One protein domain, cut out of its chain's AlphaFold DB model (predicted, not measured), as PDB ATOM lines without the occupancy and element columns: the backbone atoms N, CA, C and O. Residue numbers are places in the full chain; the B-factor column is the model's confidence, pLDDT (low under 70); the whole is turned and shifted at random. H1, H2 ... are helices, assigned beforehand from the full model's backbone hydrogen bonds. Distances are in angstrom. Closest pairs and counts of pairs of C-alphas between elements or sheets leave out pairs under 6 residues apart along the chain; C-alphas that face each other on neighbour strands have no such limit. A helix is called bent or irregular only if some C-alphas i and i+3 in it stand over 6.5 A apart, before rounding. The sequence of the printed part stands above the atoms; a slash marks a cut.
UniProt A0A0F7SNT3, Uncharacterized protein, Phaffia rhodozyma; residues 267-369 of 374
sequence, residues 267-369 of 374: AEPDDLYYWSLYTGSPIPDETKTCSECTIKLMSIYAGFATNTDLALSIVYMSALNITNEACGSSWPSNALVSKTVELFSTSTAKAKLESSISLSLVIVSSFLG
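This is residues 267 to 369 of the 374 residues of an uncharacterized protein of Phaffia rhodozyma (UniProt A0A0F7SNT3). The model is a small compact head of three helices, H1, H2 and H3, from which one long helix, H4, reaches away as an arm; residues 341 to 369 stick out free. In the head, H2 and H3 form a helical hairpin, the short H1 packs on H2, and the long link of residues 276 to 291 loops past H3. The printed part has 103 residues, with four named helices in the order H1, H2, H3, H4 and no named strand; the class is all helix. The whole is extended, with a radius of gyration of the C-alphas of 21.5 A and spans of 75 by 27 by 27 A, the arm making the length.

H1, residues 271 to 275, touches H2, residues 292 to 302; their closest C-alphas are those of Asp 271 and Thr 294, 6.0 A apart. H2 is the hub, touching three other helices. H3, residues 312 to 327, forms a helical hairpin with H2: they touch, with the C-alphas of Met 298 and Leu 320 closest at 7.4 A, and run opposite ways at a steep tilt of 35.2 degrees, only just past shallow. H1 and H3 are close but not clearly touching, the closest C-alphas being those of Tyr 274 and Ala 319, 7.8 A apart. H4, residues 335 to 369, touches H2 with residues 336 to 337 alone; the closest C-alphas, of Ser 299 and Val 337, are 6.5 A apart, and the lines are about perpendicular at 80 degrees. H4 is apart from H1 and from H3. In H2 every O i to N i+4 pair is within hydrogen-bond range, against 10 of 12 in H3, 17 of 31 in H4 and 0 of 1 in H1, where 2 of 2 O i to N i+3 pairs are.

H1 begins at C-alpha 271, (-27.640, 43.387, 25.448), and is 7.0 A long. H2 measures 15.6 A. H3 measures 20.3 A, has a kink of 30 degrees near residue 319 and is irregular, C-alphas 314 and 317 being 7.6 A apart. H4 runs 53.9 A from C-alpha 335 at (-38.747, 46.673, 43.983) to C-alpha 369 at (-65.981, 92.649, 36.696).

The two C-alphas farthest apart, those of Glu 286 and Gly 369, are 75.2 A apart. Without residues 341 to 369, the body of 74 residues spans 31 by 26 by 20 A. The printed part has no cut. The link from H1 to H2 is long, with 16 residues; those from H2 to H3 and from H3 to H4 are short. The mean pLDDT of the printed part is 74.2, and residues 329 to 369 are under 70.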
ATOM      1  N   ALA A 267     -19.154  47.670  22.792       75.75
ATOM      2  CA  ALA A 267     -18.225  46.880  21.977       75.75
ATOM      3  C   ALA A 267     -18.649  45.402  21.876       75.75
ATOM      4  O   ALA A 267     -18.340  44.744  20.886       75.75
ATOM      5  N   GLU A 268     -19.377  44.909  22.879       77.69
ATOM      6  CA  GLU A 268     -20.008  43.590  22.905       77.69
ATOM      7  C   GLU A 268     -21.520  43.807  23.058       77.69
ATOM      8  O   GLU A 268     -22.011  44.016  24.173       77.69
ATOM      9  N   PRO A 269     -22.279  43.860  21.953       83.44
ATOM     10  CA  PRO A 269     -23.685  44.248  21.973       83.44
ATOM     11  C   PRO A 269     -24.608  43.088  22.389       83.44
ATOM     12  O   PRO A 269     -25.701  42.931  21.850       83.44
ATOM     13  N   ASP A 270     -24.191  42.271  23.359       89.31
ATOM     14  CA  ASP A 270     -24.959  41.127  23.869       89.31
ATOM     15  C   ASP A 270     -26.326  41.554  24.430       89.31
ATOM     16  O   ASP A 270     -27.328  40.850  24.284       89.31
ATOM     17  N   ASP A 271     -26.396  42.764  24.990       91.56
ATOM     18  CA  ASP A 271     -27.640  43.387  25.448       91.56
ATOM     19  C   ASP A 271     -28.679  43.535  24.319       91.56
ATOM     20  O   ASP A 271     -29.880  43.516  24.591       91.56
ATOM     21  N   LEU A 272     -28.273  43.640  23.044       93.25
ATOM     22  CA  LEU A 272     -29.210  43.747  21.917       93.25
ATOM     23  C   LEU A 272     -30.032  42.476  21.692       93.25
ATOM     24  O   LEU A 272     -31.173  42.584  21.237       93.25
ATOM     25  N   TYR A 273     -29.534  41.293  22.067       94.12
ATOM     26  CA  TYR A 273     -30.344  40.071  21.996       94.12
ATOM     27  C   TYR A 273     -31.572  40.165  22.906       94.12
ATOM     28  O   TYR A 273     -32.658  39.727  22.524       94.12
ATOM     29  N   TYR A 274     -31.457  40.831  24.058       95.69
ATOM     30  CA  TYR A 274     -32.595  41.062  24.949       95.69
ATOM     31  C   TYR A 274     -33.640  41.997  24.325       95.69
ATOM     32  O   TYR A 274     -34.844  41.800  24.500       95.69
ATOM     33  N   TRP A 275     -33.214  42.971  23.519       95.94
ATOM     34  CA  TRP A 275     -34.125  43.838  22.767       95.94
ATOM     35  C   TRP A 275     -34.876  43.110  21.643       95.94
ATOM     36  O   TRP A 275     -35.842  43.663  21.132       95.94
ATOM     37  N   SER A 276     -34.508  41.868  21.303       94.50
ATOM     38  CA  SER A 276     -35.246  41.018  20.352       94.50
ATOM     39  C   SER A 276     -36.269  40.075  21.007       94.50
ATOM     40  O   SER A 276     -37.104  39.492  20.324       94.50
ATOM     41  N   LEU A 277     -36.292  39.951  22.340       96.31
ATOM     42  CA  LEU A 277     -37.211  39.025  23.021       96.31
ATOM     43  C   LEU A 277     -38.689  39.317  22.736       96.31
ATOM     44  O   LEU A 277     -39.504  38.396  22.683       96.31
ATOM     45  N   TYR A 278     -39.050  40.586  22.520       96.44
ATOM     46  CA  TYR A 278     -40.434  40.957  22.222       96.44
ATOM     47  C   TYR A 278     -40.948  40.364  20.905       96.44
ATOM     48  O   TYR A 278     -42.159  40.216  20.752       96.44
ATOM     49  N   THR A 279     -40.051  39.998  19.981       95.06
ATOM     50  CA  THR A 279     -40.406  39.327  18.725       95.06
ATOM     51  C   THR A 279     -40.493  37.811  18.862       95.06
ATOM     52  O   THR A 279     -40.746  37.126  17.875       95.06
ATOM     53  N   GLY A 280     -40.312  37.266  20.071       94.56
ATOM     54  CA  GLY A 280     -40.269  35.821  20.304       94.56
ATOM     55  C   GLY A 280     -38.946  35.184  19.886       94.56
ATOM     56  O   GLY A 280     -38.876  33.968  19.727       94.56
ATOM     57  N   SER A 281     -37.903  35.989  19.687       92.25
ATOM     58  CA  SER A 281     -36.567  35.511  19.344       92.25
ATOM     59  C   SER A 281     -35.817  35.139  20.627       92.25
ATOM     60  O   SER A 281     -35.665  35.994  21.497       92.25
ATOM     61  N   PRO A 282     -35.381  33.879  20.803       92.69
ATOM     62  CA  PRO A 282     -34.632  33.467  21.981       92.69
ATOM     63  C   PRO A 282     -33.212  34.041  21.959       92.69
ATOM     64  O   PRO A 282     -32.644  34.317  20.903       92.69
ATOM     65  N   ILE A 283     -32.625  34.173  23.145       91.50
ATOM     66  CA  ILE A 283     -31.225  34.571  23.304       91.50
ATOM     67  C   ILE A 283     -30.331  33.351  23.031       91.50
ATOM     68  O   ILE A 283     -30.638  32.273  23.542       91.50
ATOM     69  N   PRO A 284     -29.233  33.487  22.263       91.56
ATOM     70  CA  PRO A 284     -28.246  32.419  22.125       91.56
ATOM     71  C   PRO A 284     -27.616  32.062  23.478       91.56
ATOM     72  O   PRO A 284     -27.178  32.966  24.186       91.56
ATOM     73  N   ASP A 285     -27.491  30.772  23.799       82.69
ATOM     74  CA  ASP A 285     -27.017  30.275  25.110       82.69
ATOM     75  C   ASP A 285     -25.639  30.816  25.545       82.69
ATOM     76  O   ASP A 285     -25.334  30.904  26.734       82.69
ATOM     77  N   GLU A 286     -24.785  31.184  24.587       82.19
ATOM     78  CA  GLU A 286     -23.449  31.732  24.853       82.19
ATOM     79  C   GLU A 286     -23.466  33.212  25.269       82.19
ATOM     80  O   GLU A 286     -22.466  33.710  25.786       82.19
ATOM     81  N   THR A 287     -24.591  33.905  25.076       83.94
ATOM     82  CA  THR A 287     -24.761  35.327  25.405       83.94
ATOM     83  C   THR A 287     -24.841  35.483  26.917       83.94
ATOM     84  O   THR A 287     -25.796  35.023  27.548       83.94
ATOM     85  N   LYS A 288     -23.862  36.155  27.523       81.94
ATOM     86  CA  LYS A 288     -23.822  36.348  28.978       81.94
ATOM     87  C   LYS A 288     -23.591  37.806  29.304       81.94
ATOM     88  O   LYS A 288     -22.463  38.278  29.338       81.94
ATOM     89  N   THR A 289     -24.678  38.494  29.630       88.38
ATOM     90  CA  THR A 289     -24.641  39.885  30.072       88.38
ATOM     91  C   THR A 289     -25.417  40.070  31.368       88.38
ATOM     92  O   THR A 289     -26.428  39.415  31.620       88.38
ATOM     93  N   CYS A 290     -24.902  40.972  32.197       90.69
ATOM     94  CA  CYS A 290     -25.518  41.405  33.438       90.69
ATOM     95  C   CYS A 290     -25.438  42.931  33.593       90.69
ATOM     96  O   CYS A 290     -25.074  43.461  34.645       90.69
ATOM     97  N   SER A 291     -25.708  43.659  32.509       91.12
ATOM     98  CA  SER A 291     -25.720  45.120  32.545       91.12
ATOM     99  C   SER A 291     -26.911  45.662  33.344       91.12
ATOM    100  O   SER A 291     -27.951  45.009  33.480       91.12
ATOM    101  N   GLU A 292     -26.793  46.903  33.830       91.12
ATOM    102  CA  GLU A 292     -27.901  47.640  34.459       91.12
ATOM    103  C   GLU A 292     -29.152  47.643  33.560       91.12
ATOM    104  O   GLU A 292     -30.283  47.526  34.041       91.12
ATOM    105  N   CYS A 293     -28.949  47.739  32.247       94.12
ATOM    106  CA  CYS A 293     -30.007  47.803  31.254       94.12
ATOM    107  C   CYS A 293     -30.681  46.466  30.980       94.12
ATOM    108  O   CYS A 293     -31.910  46.428  30.972       94.12
ATOM    109  N   THR A 294     -29.927  45.376  30.836       93.88
ATOM    110  CA  THR A 294     -30.491  44.020  30.703       93.88
ATOM    111  C   THR A 294     -31.377  43.691  31.898       93.88
ATOM    112  O   THR A 294     -32.527  43.269  31.766       93.88
ATOM    113  N   ILE A 295     -30.867  43.997  33.082       91.75
ATOM    114  CA  ILE A 295     -31.543  43.813  34.355       91.75
ATOM    115  C   ILE A 295     -32.881  44.598  34.423       91.75
ATOM    116  O   ILE A 295     -33.933  44.058  34.798       91.75
ATOM    117  N   LYS A 296     -32.868  45.880  34.033       93.94
ATOM    118  CA  LYS A 296     -34.071  46.727  33.964       93.94
ATOM    119  C   LYS A 296     -35.055  46.256  32.890       93.94
ATOM    120  O   LYS A 296     -36.257  46.215  33.150       93.94
ATOM    121  N   LEU A 297     -34.559  45.871  31.717       95.75
ATOM    122  CA  LEU A 297     -35.362  45.411  30.584       95.75
ATOM    123  C   LEU A 297     -36.109  44.120  30.916       95.75
ATOM    124  O   LEU A 297     -37.326  44.052  30.748       95.75
ATOM    125  N   MET A 298     -35.416  43.139  31.493       94.62
ATOM    126  CA  MET A 298     -36.038  41.894  31.950       94.62
ATOM    127  C   MET A 298     -37.097  42.136  33.030       94.62
ATOM    128  O   MET A 298     -38.104  41.434  33.071       94.62
ATOM    129  N   SER A 299     -36.929  43.169  33.862       93.75
ATOM    130  CA  SER A 299     -37.943  43.562  34.850       93.75
ATOM    131  C   SER A 299     -39.204  44.155  34.211       93.75
ATOM    132  O   SER A 299     -40.300  43.910  34.711       93.75
ATOM    133  N   ILE A 300     -39.076  44.900  33.105       95.75
ATOM    134  CA  ILE A 300     -40.231  45.328  32.300       95.75
ATOM    135  C   ILE A 300     -40.915  44.098  31.703       95.75
ATOM    136  O   ILE A 300     -42.112  43.916  31.901       95.75
ATOM    137  N   TYR A 301     -40.158  43.220  31.041       96.56
ATOM    138  CA  TYR A 301     -40.691  42.011  30.408       96.56
ATOM    139  C   TYR A 301     -41.389  41.063  31.383       96.56
ATOM    140  O   TYR A 301     -42.411  40.484  31.024       96.56
ATOM    141  N   ALA A 302     -40.933  40.968  32.634       94.94
ATOM    142  CA  ALA A 302     -41.604  40.190  33.675       94.94
ATOM    143  C   ALA A 302     -43.092  40.555  33.831       94.94
ATOM    144  O   ALA A 302     -43.925  39.671  34.032       94.94
ATOM    145  N   GLY A 303     -43.436  41.842  33.698       94.19
ATOM    146  CA  GLY A 303     -44.816  42.331  33.790       94.19
ATOM    147  C   GLY A 303     -45.708  41.934  32.608       94.19
ATOM    148  O   GLY A 303     -46.929  41.984  32.728       94.19
ATOM    149  N   PHE A 304     -45.111  41.517  31.490       95.50
ATOM    150  CA  PHE A 304     -45.805  41.145  30.253       95.50
ATOM    151  C   PHE A 304     -45.674  39.651  29.916       95.50
ATOM    152  O   PHE A 304     -46.398  39.151  29.061       95.50
ATOM    153  N   ALA A 305     -44.788  38.919  30.597       92.88
ATOM    154  CA  ALA A 305     -44.419  37.543  30.266       92.88
ATOM    155  C   ALA A 305     -45.571  36.526  30.352       92.88
ATOM    156  O   ALA A 305     -45.504  35.474  29.718       92.88
ATOM    157  N   THR A 306     -46.621  36.810  31.125       92.94
ATOM    158  CA  THR A 306     -47.806  35.943  31.238       92.94
ATOM    159  C   THR A 306     -48.870  36.232  30.179       92.94
ATOM    160  O   THR A 306     -49.826  35.464  30.063       92.94
ATOM    161  N   ASN A 307     -48.724  37.310  29.403       94.38
ATOM    162  CA  ASN A 307     -49.637  37.627  28.316       94.38
ATOM    163  C   ASN A 307     -49.297  36.776  27.085       94.38
ATOM    164  O   ASN A 307     -48.343  37.063  26.365       94.38
ATOM    165  N   THR A 308     -50.104  35.746  26.837       94.94
ATOM    166  CA  THR A 308     -49.914  34.798  25.730       94.94
ATOM    167  C   THR A 308     -50.150  35.393  24.344       94.94
ATOM    168  O   THR A 308     -49.822  34.748  23.352       94.94
ATOM    169  N   ASP A 309     -50.710  36.604  24.256       92.56
ATOM    170  CA  ASP A 309     -50.859  37.315  22.984       92.56
ATOM    171  C   ASP A 309     -49.536  37.953  22.521       92.56
ATOM    172  O   ASP A 309     -49.407  38.345  21.358       92.56
ATOM    173  N   LEU A 310     -48.538  38.046  23.411       95.38
ATOM    174  CA  LEU A 310     -47.210  38.575  23.114       95.38
ATOM    175  C   LEU A 310     -46.225  37.441  22.833       95.38
ATOM    176  O   LEU A 310     -46.089  36.511  23.624       95.38
ATOM    177  N   ALA A 311     -45.433  37.575  21.767       95.19
ATOM    178  CA  ALA A 311     -44.396  36.597  21.429       95.19
ATOM    179  C   ALA A 311     -43.340  36.429  22.546       95.19
ATOM    180  O   ALA A 311     -42.748  35.359  22.688       95.19
ATOM    181  N   LEU A 312     -43.175  37.450  23.396       96.31
ATOM    182  CA  LEU A 312     -42.347  37.402  24.602       96.31
ATOM    183  C   LEU A 312     -42.663  36.195  25.502       96.31
ATOM    184  O   LEU A 312     -41.735  35.605  26.057       96.31
ATOM    185  N   SER A 313     -43.937  35.807  25.657       96.19
ATOM    186  CA  SER A 313     -44.325  34.738  26.594       96.19
ATOM    187  C   SER A 313     -43.686  33.387  26.253       96.19
ATOM    188  O   SER A 313     -43.561  32.524  27.119       96.19
ATOM    189  N   ILE A 314     -43.272  33.204  24.995       95.56
ATOM    190  CA  ILE A 314     -42.641  31.981  24.489       95.56
ATOM    191  C   ILE A 314     -41.171  31.894  24.925       95.56
ATOM    192  O   ILE A 314     -40.672  30.803  25.193       95.56
ATOM    193  N   VAL A 315     -40.477  33.032  25.021       96.19
ATOM    194  CA  VAL A 315     -39.012  33.092  25.197       96.19
ATOM    195  C   VAL A 315     -38.558  33.702  26.521       96.19
ATOM    196  O   VAL A 315     -37.384  33.616  26.868       96.19
ATOM    197  N   TYR A 316     -39.464  34.294  27.300       95.38
ATOM    198  CA  TYR A 316     -39.088  34.980  28.535       95.38
ATOM    199  C   TYR A 316     -38.419  34.053  29.560       95.38
ATOM    200  O   TYR A 316     -37.426  34.432  30.174       95.38
ATOM    201  N   MET A 317     -38.930  32.833  29.751       93.44
ATOM    202  CA  MET A 317     -38.396  31.928  30.778       93.44
ATOM    203  C   MET A 317     -36.987  31.420  30.452       93.44
ATOM    204  O   MET A 317     -36.163  31.312  31.360       93.44
ATOM    205  N   SER A 318     -36.687  31.135  29.180       93.31
ATOM    206  CA  SER A 318     -35.329  30.761  28.768       93.31
ATOM    207  C   SER A 318     -34.372  31.945  28.911       93.31
ATOM    208  O   SER A 318     -33.299  31.792  29.495       93.31
ATOM    209  N   ALA A 319     -34.798  33.139  28.495       93.56
ATOM    210  CA  ALA A 319     -34.038  34.371  28.686       93.56
ATOM    211  C   ALA A 319     -33.750  34.665  30.163       93.56
ATOM    212  O   ALA A 319     -32.629  35.022  30.523       93.56
ATOM    213  N   LEU A 320     -34.738  34.464  31.039       92.75
ATOM    214  CA  LEU A 320     -34.586  34.632  32.481       92.75
ATOM    215  C   LEU A 320     -33.553  33.659  33.058       92.75
ATOM    216  O   LEU A 320     -32.771  34.055  33.919       92.75
ATOM    217  N   ASN A 321     -33.512  32.409  32.587       91.44
ATOM    218  CA  ASN A 321     -32.491  31.456  33.022       91.44
ATOM    219  C   ASN A 321     -31.082  31.912  32.614       91.44
ATOM    220  O   ASN A 321     -30.203  31.978  33.470       91.44
ATOM    221  N   ILE A 322     -30.896  32.315  31.352       91.50
ATOM    222  CA  ILE A 322     -29.620  32.863  30.853       91.50
ATOM    223  C   ILE A 322     -29.208  34.100  31.670       91.50
ATOM    224  O   ILE A 322     -28.061  34.218  32.103       91.50
ATOM    225  N   THR A 323     -30.164  34.984  31.971       91.19
ATOM    226  CA  THR A 323     -29.924  36.169  32.813       91.19
ATOM    227  C   THR A 323     -29.485  35.768  34.221       91.19
ATOM    228  O   THR A 323     -28.531  36.326  34.750       91.19
ATOM    229  N   ASN A 324     -30.150  34.790  34.841       90.31
ATOM    230  CA  ASN A 324     -29.821  34.315  36.188       90.31
ATOM    231  C   ASN A 324     -28.445  33.644  36.255       90.31
ATOM    232  O   ASN A 324     -27.770  33.748  37.277       90.31
ATOM    233  N   GLU A 325     -28.014  32.978  35.186       90.06
ATOM    234  CA  GLU A 325     -26.664  32.419  35.091       90.06
ATOM    235  C   GLU A 325     -25.589  33.511  35.010       90.06
ATOM    236  O   GLU A 325     -24.510  33.343  35.578       90.06
ATOM    237  N   ALA A 326     -25.885  34.637  34.352       90.12
ATOM    238  CA  ALA A 326     -24.973  35.776  34.252       90.12
ATOM    239  C   ALA A 326     -24.987  36.680  35.504       90.12
ATOM    240  O   ALA A 326     -23.938  37.164  35.926       90.12
ATOM    241  N   CYS A 327     -26.159  36.897  36.110       88.62
ATOM    242  CA  CYS A 327     -26.385  37.863  37.194       88.62
ATOM    243  C   CYS A 327     -26.513  37.268  38.601       88.62
ATOM    244  O   CYS A 327     -26.478  38.002  39.593       88.62
ATOM    245  N   GLY A 328     -26.707  35.955  38.713       85.44
ATOM    246  CA  GLY A 328     -27.160  35.310  39.942       85.44
ATOM    247  C   GLY A 328     -28.667  35.476  40.190       85.44
ATOM    248  O   GLY A 328     -29.334  36.348  39.642       85.44
ATOM    249  N   SER A 329     -29.218  34.646  41.077       67.44
ATOM    250  CA  SER A 329     -30.664  34.479  41.319       67.44
ATOM    251  C   SER A 329     -31.361  35.606  42.104       67.44
ATOM    252  O   SER A 329     -32.466  35.420  42.610       67.44
ATOM    253  N   SER A 330     -30.738  36.778  42.244       63.00
ATOM    254  CA  SER A 330     -31.256  37.886  43.070       63.00
ATOM    255  C   SER A 330     -32.185  38.858  42.319       63.00
ATOM    256  O   SER A 330     -32.563  39.905  42.852       63.00
ATOM    257  N   TRP A 331     -32.582  38.507  41.091       63.28
ATOM    258  CA  TRP A 331     -33.360  39.355  40.190       63.28
ATOM    259  C   TRP A 331     -34.427  38.575  39.398       63.28
ATOM    260  O   TRP A 331     -34.249  37.384  39.159       63.28
ATOM    261  N   PRO A 332     -35.526  39.225  38.960       55.78
ATOM    262  CA  PRO A 332     -35.886  40.620  39.203       55.78
ATOM    263  C   PRO A 332     -36.494  40.827  40.593       55.78
ATOM    264  O   PRO A 332     -37.485  40.207  40.970       55.78
ATOM    265  N   SER A 333     -35.904  41.727  41.381       50.38
ATOM    266  CA  SER A 333     -36.531  42.171  42.624       50.38
ATOM    267  C   SER A 333     -37.750  43.027  42.265       50.38
ATOM    268  O   SER A 333     -37.602  44.074  41.633       50.38
ATOM    269  N   ASN A 334     -38.942  42.640  42.729       46.34
ATOM    270  CA  ASN A 334     -40.215  43.375  42.572       46.34
ATOM    271  C   ASN A 334     -40.129  44.883  42.932       46.34
ATOM    272  O   ASN A 334     -40.992  45.675  42.559       46.34
ATOM    273  N   ALA A 335     -39.073  45.293  43.641       40.53
ATOM    274  CA  ALA A 335     -38.747  46.673  43.983       40.53
ATOM    275  C   ALA A 335     -38.468  47.595  42.773       40.53
ATOM    276  O   ALA A 335     -38.709  48.799  42.868       40.53
ATOM    277  N   LEU A 336     -37.989  47.082  41.632       44.12
ATOM    278  CA  LEU A 336     -37.620  47.941  40.488       44.12
ATOM    279  C   LEU A 336     -38.776  48.249  39.544       44.12
ATOM    280  O   LEU A 336     -38.800  49.318  38.932       44.12
ATOM    281  N   VAL A 337     -39.782  47.376  39.513       44.38
ATOM    282  CA  VAL A 337     -41.058  47.651  38.843       44.38
ATOM    283  C   VAL A 337     -41.749  48.851  39.510       44.38
ATOM    284  O   VAL A 337     -42.209  49.749  38.813       44.38
ATOM    285  N   SER A 338     -41.711  48.960  40.846       37.66
ATOM    286  CA  SER A 338     -42.309  50.104  41.566       37.66
ATOM    287  C   SER A 338     -41.606  51.438  41.295       37.66
ATOM    288  O   SER A 338     -42.274  52.434  41.039       37.66
ATOM    289  N   LYS A 339     -40.267  51.477  41.285       39.34
ATOM    290  CA  LYS A 339     -39.518  52.735  41.092       39.34
ATOM    291  C   LYS A 339     -39.652  53.294  39.670       39.34
ATOM    292  O   LYS A 339     -39.655  54.505  39.470       39.34
ATOM    293  N   THR A 340     -39.792  52.402  38.693       47.34
ATOM    294  CA  THR A 340     -40.003  52.754  37.285       47.34
ATOM    295  C   THR A 340     -41.419  53.309  37.090       47.34
ATOM    296  O   THR A 340     -41.581  54.374  36.504       47.34
ATOM    297  N   VAL A 341     -42.434  52.688  37.703       46.94
ATOM    298  CA  VAL A 341     -43.820  53.194  37.716       46.94
ATOM    299  C   VAL A 341     -43.952  54.531  38.462       46.94
ATOM    300  O   VAL A 341     -44.707  55.395  38.018       46.94
ATOM    301  N   GLU A 342     -43.204  54.762  39.547       38.59
ATOM    302  CA  GLU A 342     -43.207  56.046  40.271       38.59
ATOM    303  C   GLU A 342     -42.625  57.207  39.446       38.59
ATOM    304  O   GLU A 342     -43.158  58.318  39.490       38.59
ATOM    305  N   LEU A 343     -41.581  56.968  38.646       44.62
ATOM    306  CA  LEU A 343     -41.019  57.982  37.741       44.62
ATOM    307  C   LEU A 343     -42.003  58.376  36.625       44.62
ATOM    308  O   LEU A 343     -42.084  59.552  36.280       44.62
ATOM    309  N   PHE A 344     -42.812  57.435  36.127       52.88
ATOM    310  CA  PHE A 344     -43.863  57.730  35.140       52.88
ATOM    311  C   PHE A 344     -45.133  58.330  35.765       52.88
ATOM    312  O   PHE A 344     -45.781  59.178  35.155       52.88
ATOM    313  N   SER A 345     -45.466  57.963  37.006       43.72
ATOM    314  CA  SER A 345     -46.656  58.472  37.712       43.72
ATOM    315  C   SER A 345     -46.458  59.877  38.299       43.72
ATOM    316  O   SER A 345     -47.423  60.607  38.532       43.72
ATOM    317  N   THR A 346     -45.211  60.291  38.548       37.00
ATOM    318  CA  THR A 346     -44.901  61.624  39.101       37.00
ATOM    319  C   THR A 346     -44.896  62.742  38.049       37.00
ATOM    320  O   THR A 346     -45.131  63.896  38.416       37.00
ATOM    321  N   SER A 347     -44.748  62.419  36.755       45.75
ATOM    322  CA  SER A 347     -44.952  63.366  35.637       45.75
ATOM    323  C   SER A 347     -46.411  63.859  35.581       45.75
ATOM    324  O   SER A 347     -46.692  65.064  35.555       45.75
ATOM    325  N   THR A 348     -47.369  62.939  35.731       43.59
ATOM    326  CA  THR A 348     -48.811  63.227  35.648       43.59
ATOM    327  C   THR A 348     -49.335  64.055  36.826       43.59
ATOM    328  O   THR A 348     -50.284  64.829  36.672       43.59
ATOM    329  N   ALA A 349     -48.711  63.954  38.004       40.72
ATOM    330  CA  ALA A 349     -49.102  64.735  39.178       40.72
ATOM    331  C   ALA A 349     -48.691  66.216  39.073       40.72
ATOM    332  O   ALA A 349     -49.407  67.088  39.570       40.72
ATOM    333  N   LYS A 350     -47.569  66.517  38.404       37.50
ATOM    334  CA  LYS A 350     -47.055  67.889  38.291       37.50
ATOM    335  C   LYS A 350     -47.743  68.679  37.171       37.50
ATOM    336  O   LYS A 350     -48.097  69.836  37.385       37.50
ATOM    337  N   ALA A 351     -48.052  68.042  36.038       42.16
ATOM    338  CA  ALA A 351     -48.762  68.687  34.925       42.16
ATOM    339  C   ALA A 351     -50.236  69.021  35.252       42.16
ATOM    340  O   ALA A 351     -50.764  70.056  34.835       42.16
ATOM    341  N   LYS A 352     -50.909  68.188  36.059       38.50
ATOM    342  CA  LYS A 352     -52.319  68.401  36.432       38.50
ATOM    343  C   LYS A 352     -52.517  69.521  37.467       38.50
ATOM    344  O   LYS A 352     -53.605  70.100  37.545       38.50
ATOM    345  N   LEU A 353     -51.470  69.865  38.225       35.81
ATOM    346  CA  LEU A 353     -51.524  70.927  39.231       35.81
ATOM    347  C   LEU A 353     -51.378  72.329  38.611       35.81
ATOM    348  O   LEU A 353     -52.073  73.247  39.037       35.81
ATOM    349  N   GLU A 354     -50.559  72.494  37.567       45.38
ATOM    350  CA  GLU A 354     -50.340  73.812  36.941       45.38
ATOM    351  C   GLU A 354     -51.496  74.254  36.025       45.38
ATOM    352  O   GLU A 354     -51.816  75.442  35.961       45.38
ATOM    353  N   SER A 355     -52.222  73.313  35.407       42.84
ATOM    354  CA  SER A 355     -53.405  73.630  34.583       42.84
ATOM    355  C   SER A 355     -54.618  74.093  35.417       42.84
ATOM    356  O   SER A 355     -55.367  74.987  35.016       42.84
ATOM    357  N   SER A 356     -54.775  73.574  36.643       42.88
ATOM    358  CA  SER A 356     -55.922  73.902  37.513       42.88
ATOM    359  C   SER A 356     -55.830  75.295  38.163       42.88
ATOM    360  O   SER A 356     -56.852  75.903  38.498       42.88
ATOM    361  N   ILE A 357     -54.619  75.844  38.308       46.50
ATOM    362  CA  ILE A 357     -54.406  77.182  38.887       46.50
ATOM    363  C   ILE A 357     -54.755  78.281  37.866       46.50
ATOM    364  O   ILE A 357     -55.277  79.330  38.246       46.50
ATOM    365  N   SER A 358     -54.576  78.019  36.567       48.19
ATOM    366  CA  SER A 358     -54.863  78.998  35.508       48.19
ATOM    367  C   SER A 358     -56.370  79.192  35.268       48.19
ATOM    368  O   SER A 358     -56.836  80.317  35.085       48.19
ATOM    369  N   LEU A 359     -57.174  78.123  35.373       42.97
ATOM    370  CA  LEU A 359     -58.629  78.210  35.171       42.97
ATOM    371  C   LEU A 359     -59.353  78.914  36.335       42.97
ATOM    372  O   LEU A 359     -60.346  79.612  36.132       42.97
ATOM    373  N   SER A 360     -58.816  78.793  37.550       47.75
ATOM    374  CA  SER A 360     -59.385  79.414  38.753       47.75
ATOM    375  C   SER A 360     -59.217  80.941  38.759       47.75
ATOM    376  O   SER A 360     -60.090  81.655  39.251       47.75
ATOM    377  N   LEU A 361     -58.136  81.469  38.167       46.44
ATOM    378  CA  LEU A 361     -57.863  82.913  38.136       46.44
ATOM    379  C   LEU A 361     -58.735  83.668  37.109       46.44
ATOM    380  O   LEU A 361     -59.122  84.812  37.350       46.44
ATOM    381  N   VAL A 362     -59.090  83.021  35.991       53.59
ATOM    382  CA  VAL A 362     -59.920  83.612  34.918       53.59
ATOM    383  C   VAL A 362     -61.398  83.703  35.319       53.59
ATOM    384  O   VAL A 362     -62.100  84.652  34.955       53.59
ATOM    385  N   ILE A 363     -61.881  82.750  36.118       53.47
ATOM    386  CA  ILE A 363     -63.264  82.768  36.612       53.47
ATOM    387  C   ILE A 363     -63.428  83.853  37.690       53.47
ATOM    388  O   ILE A 363     -64.420  84.582  37.678       53.47
ATOM    389  N   VAL A 364     -62.436  84.048  38.568       54.78
ATOM    390  CA  VAL A 364     -62.496  85.085  39.614       54.78
ATOM    391  C   VAL A 364     -62.439  86.504  39.024       54.78
ATOM    392  O   VAL A 364     -63.183  87.373  39.480       54.78
ATOM    393  N   SER A 365     -61.651  86.755  37.971       54.81
ATOM    394  CA  SER A 365     -61.613  88.082  37.325       54.81
ATOM    395  C   SER A 365     -62.919  88.434  36.599       54.81
ATOM    396  O   SER A 365     -63.351  89.588  36.631       54.81
ATOM    397  N   SER A 366     -63.594  87.436  36.026       54.78
ATOM    398  CA  SER A 366     -64.880  87.615  35.340       54.78
ATOM    399  C   SER A 366     -66.025  87.928  36.315       54.78
ATOM    400  O   SER A 366     -66.894  88.744  36.010       54.78
ATOM    401  N   PHE A 367     -66.003  87.348  37.521       53.59
ATOM    402  CA  PHE A 367     -67.007  87.621  38.557       53.59
ATOM    403  C   PHE A 367     -66.815  88.977  39.255       53.59
ATOM    404  O   PHE A 367     -67.808  89.640  39.560       53.59
ATOM    405  N   LEU A 368     -65.574  89.442  39.461       53.00
ATOM    406  CA  LEU A 368     -65.340  90.787  40.012       53.00
ATOM    407  C   LEU A 368     -65.706  91.906  39.023       53.00
ATOM    408  O   LEU A 368     -66.186  92.952  39.452       53.00
ATOM    409  N   GLY A 369     -65.543  91.688  37.713       54.81
ATOM    410  CA  GLY A 369     -65.981  92.649  36.696       54.81
ATOM    411  C   GLY A 369     -67.504  92.817  36.634       54.81
ATOM    412  O   GLY A 369     -67.994  93.922  36.417       54.81
TER     413      GLY A 369